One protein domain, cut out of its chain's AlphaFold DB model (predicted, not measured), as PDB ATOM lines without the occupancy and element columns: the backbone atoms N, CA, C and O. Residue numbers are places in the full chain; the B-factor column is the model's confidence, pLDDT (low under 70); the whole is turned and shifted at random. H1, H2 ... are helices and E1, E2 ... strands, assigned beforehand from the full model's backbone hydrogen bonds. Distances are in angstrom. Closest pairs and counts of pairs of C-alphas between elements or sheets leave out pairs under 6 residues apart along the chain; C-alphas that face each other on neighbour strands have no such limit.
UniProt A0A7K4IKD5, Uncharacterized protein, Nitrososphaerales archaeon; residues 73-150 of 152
ATOM      1  N   GLU A  73     -16.217   6.149 -30.831       90.31
ATOM      2  CA  GLU A  73     -16.665   5.990 -32.212       90.31
ATOM      3  C   GLU A  73     -18.184   6.157 -32.250       90.31
ATOM      4  O   GLU A  73     -18.912   5.551 -31.460       90.31
ATOM      5  N   HIS A  74     -18.682   6.987 -33.162       92.50
ATOM      6  CA  HIS A  74     -20.118   7.100 -33.407       92.50
ATOM      7  C   HIS A  74     -20.600   5.846 -34.139       92.50
ATOM      8  O   HIS A  74     -20.100   5.527 -35.215       92.50
ATOM      9  N   LEU A  75     -21.544   5.118 -33.539       90.31
ATOM     10  CA  LEU A  75     -22.103   3.907 -34.138       90.31
ATOM     11  C   LEU A  75     -23.362   4.207 -34.940       90.31
ATOM     12  O   LEU A  75     -23.495   3.743 -36.068       90.31
ATOM     13  N   ASN A  76     -24.313   4.915 -34.325       90.88
ATOM     14  CA  ASN A  76     -25.571   5.264 -34.971       90.88
ATOM     15  C   ASN A  76     -26.298   6.399 -34.241       90.88
ATOM     16  O   ASN A  76     -26.145   6.567 -33.028       90.88
ATOM     17  N   THR A  77     -27.148   7.113 -34.974       90.25
ATOM     18  CA  THR A  77     -28.087   8.112 -34.443       90.25
ATOM     19  C   THR A  77     -29.517   7.602 -34.623       90.25
ATOM     20  O   THR A  77     -29.876   7.127 -35.699       90.25
ATOM     21  N   TYR A  78     -30.325   7.679 -33.569       88.50
ATOM     22  CA  TYR A  78     -31.761   7.385 -33.569       88.50
ATOM     23  C   TYR A  78     -32.549   8.653 -33.214       88.50
ATOM     24  O   TYR A  78     -31.956   9.677 -32.885       88.50
ATOM     25  N   GLU A  79     -33.882   8.587 -33.274       82.94
ATOM     26  CA  GLU A  79     -34.753   9.733 -32.964       82.94
ATOM     27  C   GLU A  79     -34.588  10.230 -31.519       82.94
ATOM     28  O   GLU A  79     -34.583  11.432 -31.281       82.94
ATOM     29  N   ASP A  80     -34.419   9.313 -30.563       85.56
ATOM     30  CA  ASP A  80     -34.391   9.606 -29.127       85.56
ATOM     31  C   ASP A  80     -33.026   9.360 -28.467       85.56
ATOM     32  O   ASP A  80     -32.869   9.636 -27.278       85.56
ATOM     33  N   HIS A  81     -32.038   8.812 -29.185       91.44
ATOM     34  CA  HIS A  81     -30.715   8.536 -28.620       91.44
ATOM     35  C   HIS A  81     -29.596   8.374 -29.654       91.44
ATOM     36  O   HIS A  81     -29.821   8.085 -30.827       91.44
ATOM     37  N   VAL A  82     -28.352   8.478 -29.189       93.88
ATOM     38  CA  VAL A  82     -27.135   8.222 -29.974       93.88
ATOM     39  C   VAL A  82     -26.368   7.065 -29.357       93.88
ATOM     40  O   VAL A  82     -26.237   6.992 -28.135       93.88
ATOM     41  N   LYS A  83     -25.846   6.162 -30.194       94.69
ATOM     42  CA  LYS A  83     -24.966   5.072 -29.763       94.69
ATOM     43  C   LYS A  83     -23.511   5.396 -30.061       94.69
ATOM     44  O   LYS A  83     -23.150   5.705 -31.196       94.69
ATOM     45  N   ILE A  84     -22.684   5.268 -29.032       94.62
ATOM     46  CA  ILE A  84     -21.251   5.552 -29.052       94.62
ATOM     47  C   ILE A  84     -20.518   4.310 -28.561       94.62
ATOM     48  O   ILE A  84     -20.841   3.772 -27.505       94.62
ATOM     49  N   TRP A  85     -19.523   3.850 -29.306       91.75
ATOM     50  CA  TRP A  85     -18.577   2.853 -28.819       91.75
ATOM     51  C   TRP A  85     -17.474   3.551 -28.023       91.75
ATOM     52  O   TRP A  85     -16.796   4.421 -28.563       91.75
ATOM     53  N   ASP A  86     -17.287   3.183 -26.757       87.38
ATOM     54  CA  ASP A  86     -16.171   3.663 -25.939       87.38
ATOM     55  C   ASP A  86     -15.055   2.610 -25.930       87.38
ATOM     56  O   ASP A  86     -15.122   1.619 -25.201       87.38
ATOM     57  N   ASN A  87     -14.005   2.835 -26.725       79.56
ATOM     58  CA  ASN A  87     -12.835   1.958 -26.831       79.56
ATOM     59  C   ASN A  87     -12.050   1.829 -25.512       79.56
ATOM     60  O   ASN A  87     -11.306   0.866 -25.341       79.56
ATOM     61  N   ARG A  88     -12.197   2.775 -24.572       78.75
ATOM     62  CA  ARG A  88     -11.561   2.702 -23.246       78.75
ATOM     63  C   ARG A  88     -12.355   1.817 -22.287       78.75
ATOM     64  O   ARG A  88     -11.749   1.175 -21.430       78.75
ATOM     65  N   LEU A  89     -13.683   1.809 -22.400       77.44
ATOM     66  CA  LEU A  89     -14.571   0.983 -21.570       77.44
ATOM     67  C   LEU A  89     -14.924  -0.367 -22.209       77.44
ATOM     68  O   LEU A  89     -15.461  -1.223 -21.508       77.44
ATOM     69  N   ASP A  90     -14.626  -0.547 -23.498       79.44
ATOM     70  CA  ASP A  90     -14.974  -1.718 -24.318       79.44
ATOM     71  C   ASP A  90     -16.490  -2.004 -24.330       79.44
ATOM     72  O   ASP A  90     -16.944  -3.144 -24.206       79.44
ATOM     73  N   ARG A  91     -17.309  -0.941 -24.388       86.06
ATOM     74  CA  ARG A  91     -18.781  -1.009 -24.299       86.06
ATOM     75  C   ARG A  91     -19.460   0.067 -25.146       86.06
ATOM     76  O   ARG A  91     -18.884   1.112 -25.438       86.06
ATOM     77  N   VAL A  92     -20.727  -0.181 -25.484       92.88
ATOM     78  CA  VAL A  92     -21.612   0.802 -26.127       92.88
ATOM     79  C   VAL A  92     -22.275   1.668 -25.061       92.88
ATOM     80  O   VAL A  92     -22.985   1.129 -24.214       92.88
ATOM     81  N   ALA A  93     -22.080   2.982 -25.145       94.50
ATOM     82  CA  ALA A  93     -22.864   3.986 -24.437       94.50
ATOM     83  C   ALA A  93     -24.037   4.444 -25.311       94.50
ATOM     84  O   ALA A  93     -23.868   4.703 -26.506       94.50
ATOM     85  N   SER A  94     -25.214   4.580 -24.715       95.00
ATOM     86  CA  SER A  94     -26.382   5.218 -25.316       95.00
ATOM     87  C   SER A  94     -26.661   6.529 -24.588       95.00
ATOM     88  O   SER A  94     -26.852   6.547 -23.371       95.00
ATOM     89  N   VAL A  95     -26.683   7.630 -25.333       94.06
ATOM     90  CA  VAL A  95     -27.047   8.957 -24.823       94.06
ATOM     91  C   VAL A  95     -28.459   9.262 -25.287       94.06
ATOM     92  O   VAL A  95     -28.678   9.444 -26.481       94.06
ATOM     93  N   TYR A  96     -29.405   9.273 -24.353       92.19
ATOM     94  CA  TYR A  96     -30.819   9.517 -24.611       92.19
ATOM     95  C   TYR A  96     -31.144  11.001 -24.504       92.19
ATOM     96  O   TYR A  96     -30.770  11.643 -23.524       92.19
ATOM     97  N   PHE A  97     -31.903  11.509 -25.468       88.38
ATOM     98  CA  PHE A  97     -32.423  12.868 -25.520       88.38
ATOM     99  C   PHE A  97     -33.947  12.818 -25.392       88.38
ATOM    100  O   PHE A  97     -34.659  12.384 -26.297       88.38
ATOM    101  N   LYS A  98     -34.468  13.255 -24.246       82.81
ATOM    102  CA  LYS A  98     -35.906  13.389 -23.973       82.81
ATOM    103  C   LYS A  98     -36.259  14.868 -23.837       82.81
ATOM    104  O   LYS A  98     -35.371  15.682 -23.607       82.81
ATOM    105  N   GLU A  99     -37.542  15.202 -23.983       73.31
ATOM    106  CA  GLU A  99     -38.040  16.592 -24.008       73.31
ATOM    107  C   GLU A  99     -37.462  17.456 -22.874       73.31
ATOM    108  O   GLU A  99     -37.003  18.570 -23.126       73.31
ATOM    109  N   ASP A 100     -37.387  16.893 -21.663       78.19
ATOM    110  CA  ASP A 100     -36.938  17.601 -20.461       78.19
ATOM    111  C   ASP A 100     -35.619  17.085 -19.860       78.19
ATOM    112  O   ASP A 100     -35.180  17.598 -18.830       78.19
ATOM    113  N   ASN A 101     -35.001  16.041 -20.428       81.62
ATOM    114  CA  ASN A 101     -33.833  15.415 -19.800       81.62
ATOM    115  C   ASN A 101     -32.903  14.710 -20.794       81.62
ATOM    116  O   ASN A 101     -33.352  14.120 -21.778       81.62
ATOM    117  N   VAL A 102     -31.610  14.695 -20.476       87.44
ATOM    118  CA  VAL A 102     -30.574  13.953 -21.198       87.44
ATOM    119  C   VAL A 102     -29.942  12.946 -20.249       87.44
ATOM    120  O   VAL A 102     -29.691  13.260 -19.094       87.44
ATOM    121  N   LEU A 103     -29.698  11.720 -20.708       90.94
ATOM    122  CA  LEU A 103     -29.125  10.690 -19.844       90.94
ATOM    123  C   LEU A 103     -28.223   9.740 -20.623       90.94
ATOM    124  O   LEU A 103     -28.644   9.146 -21.616       90.94
ATOM    125  N   CYS A 104     -27.003   9.544 -20.134       92.75
ATOM    126  CA  CYS A 104     -26.146   8.446 -20.563       92.75
ATOM    127  C   CYS A 104     -26.453   7.178 -19.753       92.75
ATOM    128  O   CYS A 104     -26.454   7.216 -18.525       92.75
ATOM    129  N   ASP A 105     -26.659   6.047 -20.427       92.25
ATOM    130  CA  ASP A 105     -26.914   4.749 -19.781       92.25
ATOM    131  C   ASP A 105     -25.723   4.198 -18.978       92.25
ATOM    132  O   ASP A 105     -25.926   3.496 -17.991       92.25
ATOM    133  N   ILE A 106     -24.485   4.504 -19.379       89.50
ATOM    134  CA  ILE A 106     -23.269   4.062 -18.681       89.50
ATOM    135  C   ILE A 106     -22.949   4.966 -17.492       89.50
ATOM    136  O   ILE A 106     -22.547   4.473 -16.440       89.50
ATOM    137  N   CYS A 107     -23.050   6.283 -17.672       86.19
ATOM    138  CA  CYS A 107     -22.664   7.245 -16.640       86.19
ATOM    139  C   CYS A 107     -23.799   7.595 -15.680       86.19
ATOM    140  O   CYS A 107     -23.522   8.226 -14.665       86.19
ATOM    141  N   GLU A 108     -25.044   7.244 -16.019       88.88
ATOM    142  CA  GLU A 108     -26.256   7.615 -15.274       88.88
ATOM    143  C   GLU A 108     -26.318   9.126 -14.973       88.88
ATOM    144  O   GLU A 108     -26.823   9.561 -13.942       88.88
ATOM    145  N   SER A 109     -25.775   9.929 -15.892       83.81
ATOM    146  CA  SER A 109     -25.552  11.366 -15.735       83.81
ATOM    147  C   SER A 109     -25.916  12.112 -17.019       83.81
ATOM    148  O   SER A 109     -25.768  11.571 -18.123       83.81
ATOM    149  N   ASP A 110     -26.373  13.353 -16.856       83.38
ATOM    150  CA  ASP A 110     -26.567  14.359 -17.905       83.38
ATOM    151  C   ASP A 110     -25.315  15.239 -18.103       83.38
ATOM    152  O   ASP A 110     -25.309  16.151 -18.921       83.38
ATOM    153  N   GLU A 111     -24.242  14.954 -17.364       84.88
ATOM    154  CA  GLU A 111     -22.932  15.587 -17.465       84.88
ATOM    155  C   GLU A 111     -21.861  14.495 -17.519       84.88
ATOM    156  O   GLU A 111     -21.384  13.993 -16.498       84.88
ATOM    157  N   CYS A 112     -21.517  14.056 -18.732       86.00
ATOM    158  CA  CYS A 112     -20.480  13.053 -18.937       86.00
ATOM    159  C   CYS A 112     -19.755  13.214 -20.276       86.00
ATOM    160  O   CYS A 112     -20.230  13.865 -21.208       86.00
ATOM    161  N   VAL A 113     -18.610  12.541 -20.390       85.75
ATOM    162  CA  VAL A 113     -17.791  12.526 -21.610       85.75
ATOM    163  C   VAL A 113     -18.518  11.937 -22.826       85.75
ATOM    164  O   VAL A 113     -18.259  12.361 -23.949       85.75
ATOM    165  N   HIS A 114     -19.449  10.993 -22.627       91.94
ATOM    166  CA  HIS A 114     -20.249  10.435 -23.725       91.94
ATOM    167  C   HIS A 114     -21.240  11.461 -24.270       91.94
ATOM    168  O   HIS A 114     -21.434  11.515 -25.480       91.94
ATOM    169  N   LEU A 115     -21.822  12.301 -23.408       89.75
ATOM    170  CA  LEU A 115     -22.680  13.401 -23.841       89.75
ATOM    171  C   LEU A 115     -21.880  14.472 -24.590       89.75
ATOM    172  O   LEU A 115     -22.292  14.891 -25.669       89.75
ATOM    173  N   GLY A 116     -20.723  14.872 -24.050       86.50
ATOM    174  CA  GLY A 116     -19.832  15.835 -24.706       86.50
ATOM    175  C   GLY A 116     -19.436  15.389 -26.117       86.50
ATOM    176  O   GLY A 116     -19.489  16.183 -27.058       86.50
ATOM    177  N   PHE A 117     -19.143  14.095 -26.292       89.44
ATOM    178  CA  PHE A 117     -18.892  13.512 -27.610       89.44
ATOM    179  C   PHE A 117     -20.152  13.435 -28.485       89.44
ATOM    180  O   PHE A 117     -20.084  13.778 -29.658       89.44
ATOM    181  N   ALA A 118     -21.309  13.027 -27.950       90.06
ATOM    182  CA  ALA A 118     -22.553  12.975 -28.725       90.06
ATOM    183  C   ALA A 118     -22.885  14.335 -29.363       90.06
ATOM    184  O   ALA A 118     -23.282  14.399 -30.522       90.06
ATOM    185  N   LEU A 119     -22.681  15.418 -28.613       88.00
ATOM    186  CA  LEU A 119     -22.992  16.783 -29.038       88.00
ATOM    187  C   LEU A 119     -21.912  17.423 -29.913       88.00
ATOM    188  O   LEU A 119     -22.174  18.445 -30.542       88.00
ATOM    189  N   SER A 120     -20.718  16.832 -29.997       84.94
ATOM    190  CA  SER A 120     -19.708  17.266 -30.967       84.94
ATOM    191  C   SER A 120     -19.998  16.750 -32.381       84.94
ATOM    192  O   SER A 120     -19.423  17.258 -33.345       84.94
ATOM    193  N   ILE A 121     -20.906  15.777 -32.528       86.62
ATOM    194  CA  ILE A 121     -21.309  15.210 -33.817       86.62
ATOM    195  C   ILE A 121     -22.370  16.120 -34.461       86.62
ATOM    196  O   ILE A 121     -23.495  16.199 -33.960       86.62
ATOM    197  N   PRO A 122     -22.090  16.754 -35.620       84.12
ATOM    198  CA  PRO A 122     -23.032  17.690 -36.238       84.12
ATOM    199  C   PRO A 122     -24.378  17.057 -36.608       84.12
ATOM    200  O   PRO A 122     -25.418  17.700 -36.520       84.12
ATOM    201  N   GLU A 123     -24.378  15.783 -37.011       84.31
ATOM    202  CA  GLU A 123     -25.605  15.047 -37.335       84.31
ATOM    203  C   GLU A 123     -26.565  14.964 -36.142       84.31
ATOM    204  O   GLU A 123     -27.773  15.125 -36.317       84.31
ATOM    205  N   VAL A 124     -26.025  14.761 -34.939       85.06
ATOM    206  CA  VAL A 124     -26.800  14.669 -33.700       85.06
ATOM    207  C   VAL A 124     -27.432  16.016 -33.383       85.06
ATOM    208  O   VAL A 124     -28.641  16.089 -33.184       85.06
ATOM    209  N   VAL A 125     -26.646  17.095 -33.422       83.69
ATOM    210  CA  VAL A 125     -27.150  18.458 -33.187       83.69
ATOM    211  C   VAL A 125     -28.260  18.803 -34.184       83.69
ATOM    212  O   VAL A 125     -29.349  19.205 -33.781       83.69
ATOM    213  N   ASN A 126     -28.050  18.525 -35.474       83.75
ATOM    214  CA  ASN A 126     -29.048  18.765 -36.520       83.75
ATOM    215  C   ASN A 126     -30.324  17.918 -36.353       83.75
ATOM    216  O   ASN A 126     -31.397  18.302 -36.825       83.75
ATOM    217  N   ALA A 127     -30.230  16.716 -35.774       81.75
ATOM    218  CA  ALA A 127     -31.404  15.907 -35.455       81.75
ATOM    219  C   ALA A 127     -32.200  16.551 -34.310       81.75
ATOM    220  O   ALA A 127     -33.404  16.761 -34.445       81.75
ATOM    221  N   LEU A 128     -31.519  16.961 -33.238       80.06
ATOM    222  CA  LEU A 128     -32.145  17.617 -32.088       80.06
ATOM    223  C   LEU A 128     -32.829  18.942 -32.464       80.06
ATOM    224  O   LEU A 128     -33.940  19.209 -32.008       80.06
ATOM    225  N   GLU A 129     -32.217  19.738 -33.345       79.12
ATOM    226  CA  GLU A 129     -32.822  20.969 -33.875       79.12
ATOM    227  C   GLU A 129     -34.122  20.695 -34.640       79.12
ATOM    228  O   GLU A 129     -35.133  21.364 -34.420       79.12
ATOM    229  N   ARG A 130     -34.127  19.682 -35.517       79.12
ATOM    230  CA  ARG A 130     -35.301  19.324 -36.332       79.12
ATOM    231  C   ARG A 130     -36.474  18.829 -35.496       79.12
ATOM    232  O   ARG A 130     -37.620  19.080 -35.861       79.12
ATOM    233  N   HIS A 131     -36.191  18.149 -34.391       73.69
ATOM    234  CA  HIS A 131     -37.209  17.669 -33.461       73.69
ATOM    235  C   HIS A 131     -37.645  18.730 -32.438       73.69
ATOM    236  O   HIS A 131     -38.530  18.463 -31.630       73.69
ATOM    237  N   GLY A 132     -37.089  19.948 -32.500       68.25
ATOM    238  CA  GLY A 132     -37.527  21.073 -31.679       68.25
ATOM    239  C   GLY A 132     -37.208  20.914 -30.196       68.25
ATOM    240  O   GLY A 132     -37.971  21.405 -29.369       68.25
ATOM    241  N   TYR A 133     -36.108  20.232 -29.850       72.50
ATOM    242  CA  TYR A 133     -35.727  20.009 -28.455       72.50
ATOM    243  C   TYR A 133     -35.452  21.350 -27.739       72.50
ATOM    244  O   TYR A 133     -34.443  22.003 -28.016       72.50
ATOM    245  N   PRO A 134     -36.302  21.770 -26.781       60.06
ATOM    246  CA  PRO A 134     -36.278  23.120 -26.209       60.06
ATOM    247  C   PRO A 134     -35.071  23.376 -25.294       60.06
ATOM    248  O   PRO A 134     -34.785  24.516 -24.934       60.06
ATOM    249  N   MET A 135     -34.353  22.319 -24.905       65.31
ATOM    250  CA  MET A 135     -33.171  22.386 -24.043       65.31
ATOM    251  C   MET A 135     -31.850  22.436 -24.820       65.31
ATOM    252  O   MET A 135     -30.798  22.467 -24.186       65.31
ATOM    253  N   LEU A 136     -31.874  22.450 -26.159       68.38
ATOM    254  CA  LEU A 136     -30.665  22.335 -26.979       68.38
ATOM    255  C   LEU A 136     -29.596  23.374 -26.611       68.38
ATOM    256  O   LEU A 136     -28.436  23.018 -26.455       68.38
ATOM    257  N   GLU A 137     -29.988  24.627 -26.394       67.94
ATOM    258  CA  GLU A 137     -29.061  25.707 -26.030       67.94
ATOM    259  C   GLU A 137     -28.367  25.430 -24.681       67.94
ATOM    260  O   GLU A 137     -27.144  25.469 -24.587       67.94
ATOM    261  N   LYS A 138     -29.131  24.986 -23.670       67.50
ATOM    262  CA  LYS A 138     -28.599  24.594 -22.350       67.50
ATOM    263  C   LYS A 138     -27.687  23.368 -22.423       67.50
ATOM    264  O   LYS A 138     -26.705  23.273 -21.693       67.50
ATOM    265  N   VAL A 139     -28.038  22.409 -23.274       69.75
ATOM    266  CA  VAL A 139     -27.307  21.152 -23.454       69.75
ATOM    267  C   VAL A 139     -25.992  21.391 -24.207       69.75
ATOM    268  O   VAL A 139     -24.966  20.819 -23.842       69.75
ATOM    269  N   LEU A 140     -25.989  22.283 -25.203       69.75
ATOM    270  CA  LEU A 140     -24.782  22.704 -25.917       69.75
ATOM    271  C   LEU A 140     -23.825  23.492 -25.015       69.75
ATOM    272  O   LEU A 140     -22.617  23.268 -25.080       69.75
ATOM    273  N   ASP A 141     -24.343  24.362 -24.147       71.81
ATOM    274  CA  ASP A 141     -23.518  25.078 -23.169       71.81
ATOM    275  C   ASP A 141     -22.875  24.115 -22.159       71.81
ATOM    276  O   ASP A 141     -21.661  24.164 -21.955       71.81
ATOM    277  N   LYS A 142     -23.634  23.140 -21.635       69.31
ATOM    278  CA  LYS A 142     -23.079  22.055 -20.802       69.31
ATOM    279  C   LYS A 142     -21.980  21.268 -21.521       69.31
ATOM    280  O   LYS A 142     -20.955  20.953 -20.925       69.31
ATOM    281  N   ALA A 143     -22.162  20.950 -22.803       65.69
ATOM    282  CA  ALA A 143     -21.169  20.200 -23.573       65.69
ATOM    283  C   ALA A 143     -19.847  20.953 -23.734       65.69
ATOM    284  O   ALA A 143     -18.784  20.337 -23.656       65.69
ATOM    285  N   ARG A 144     -19.906  22.276 -23.932       68.31
ATOM    286  CA  ARG A 144     -18.714  23.135 -23.981       68.31
ATOM    287  C   ARG A 144     -17.948  23.069 -22.665       68.31
ATOM    288  O   ARG A 144     -16.759  22.767 -22.684       68.31
ATOM    289  N   GLU A 145     -18.641  23.221 -21.539       72.19
ATOM    290  CA  GLU A 145     -18.022  23.125 -20.212       72.19
ATOM    291  C   GLU A 145     -17.423  21.740 -19.921       72.19
ATOM    292  O   GLU A 145     -16.402  21.635 -19.243       72.19
ATOM    293  N   ILE A 146     -18.059  20.662 -20.392       68.12
ATOM    294  CA  ILE A 146     -17.553  19.293 -20.222       68.12
ATOM    295  C   ILE A 146     -16.286  19.093 -21.047       68.12
ATOM    296  O   ILE A 146     -15.300  18.575 -20.527       68.12
ATOM    297  N   ASN A 147     -16.298  19.513 -22.313       61.50
ATOM    298  CA  ASN A 147     -15.156  19.339 -23.204       61.50
ATOM    299  C   ASN A 147     -13.937  20.121 -22.689       61.50
ATOM    300  O   ASN A 147     -12.862  19.536 -22.596       61.50
ATOM    301  N   GLU A 148     -14.120  21.355 -22.207       62.72
ATOM    302  CA  GLU A 148     -13.057  22.157 -21.572       62.72
ATOM    303  C   GLU A 148     -12.457  21.506 -20.310       62.72
ATOM    304  O   GLU A 148     -11.284  21.704 -20.008       62.72
ATOM    305  N   LYS A 149     -13.233  20.706 -19.566       57.56
ATOM    306  CA  LYS A 149     -12.781  20.024 -18.336       57.56
ATOM    307  C   LYS A 149     -12.123  18.662 -18.585       57.56
ATOM    308  O   LYS A 149     -11.679  18.026 -17.633       57.56
ATOM    309  N   THR A 150     -12.117  18.171 -19.825       49.94
ATOM    310  CA  THR A 150     -11.698  16.793 -20.160       49.94
ATOM    311  C   THR A 150     -10.444  16.708 -21.032       49.94
ATOM    312  O   THR A 150     -10.079  15.606 -21.442       49.94
TER     313      THR A 150
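Overview. This is residues 73 to 150 of the 152 residues of an uncharacterized protein of Nitrososphaerales archaeon (UniProt A0A7K4IKD5). A twisted wall of four antiparallel strands has H1 packed over one face, and H3 crosses H1 on the side away from the sheet. H2 is on the same face as H1, by the end of E1 and the start of E2, and no named helix covers the other face. The printed part has 78 residues, with four named strands followed by three named helices, E1 E2 E3 E4 H1 H2 H3, and the sheet's order is E1 - E2 - E3 - E4. The class is mixed, helices and strands. The whole is compact, with a radius of gyration of the C-alphas of 11.4 A, and rounded, with spans of 33 by 26 by 21 A.

Along the chain. In the sheet, E1 is residues 73 to 77, 11.8 A long, and begins at C-alpha 73 at (-16.665, 5.990, -32.212). E2 is residues 81 to 86, 15.6 A; E3 is residues 91 to 98, 22.4 A, from C-alpha 91 at (-18.781, -1.009, -24.299); E4 is residues 101 to 104, 10.4 A. H1 is residues 113 to 120, 10.7 A, H2 is residues 122 to 130, 12.4 A, and H3 is residues 136 to 148, 18.4 A, ending at C-alpha 148 at (-13.057, 22.157, -21.572).

Arrangement. The strands form a meander, each the antiparallel neighbour of the one before, and E1 and E2, E2 and E3, and E3 and E4 are hairpins. N 73 and O 85 are 2.9 A apart between E1 and E2, N 84 and O 93 are 2.8 A apart between E2 and E3, and N 96 and O 103 are 2.8 A apart between E3 and E4, each within hydrogen-bond range. The sheet with H1 and H2 on one face makes two layers, helices on one face of a sheet. H1 is over E2 and E3 at a height over the sheet of 7.9 A, slantwise to the strands, at 54 degrees to E2 on the local plane; the closest C-alphas of H1 and E3 are those of Leu 115 and Val 95, 6.3 A apart. H2 is only just over E1, on which 3 of its C-alphas fall. H1 and H3 touch at a steep tilt of 60 degrees, opposite ways, with the C-alphas of Gly 116 and Ala 143 closest at 4.7 A. H2 is close to but not clearly touching H1, with the C-alphas of Leu 119 and Val 125 closest at 6.1 A. H3 is apart from E1, E2 and E3, and only just apart from E4, at 8.2 A. In H1, H2 and H3 every O i to N i+4 pair is within hydrogen-bond range.

Size, cuts and confidence. The two C-alphas farthest apart are those of Arg 88 and Gly 132, 32.9 A. The printed part has no cut and no long link; E4 to H1, with 8 residues between them, is short, and the other links are tight. The mean pLDDT of the printed part is 81.7; residue 132 and residues 134 to 140, 142 to 144 and 146 to 150 are under 70.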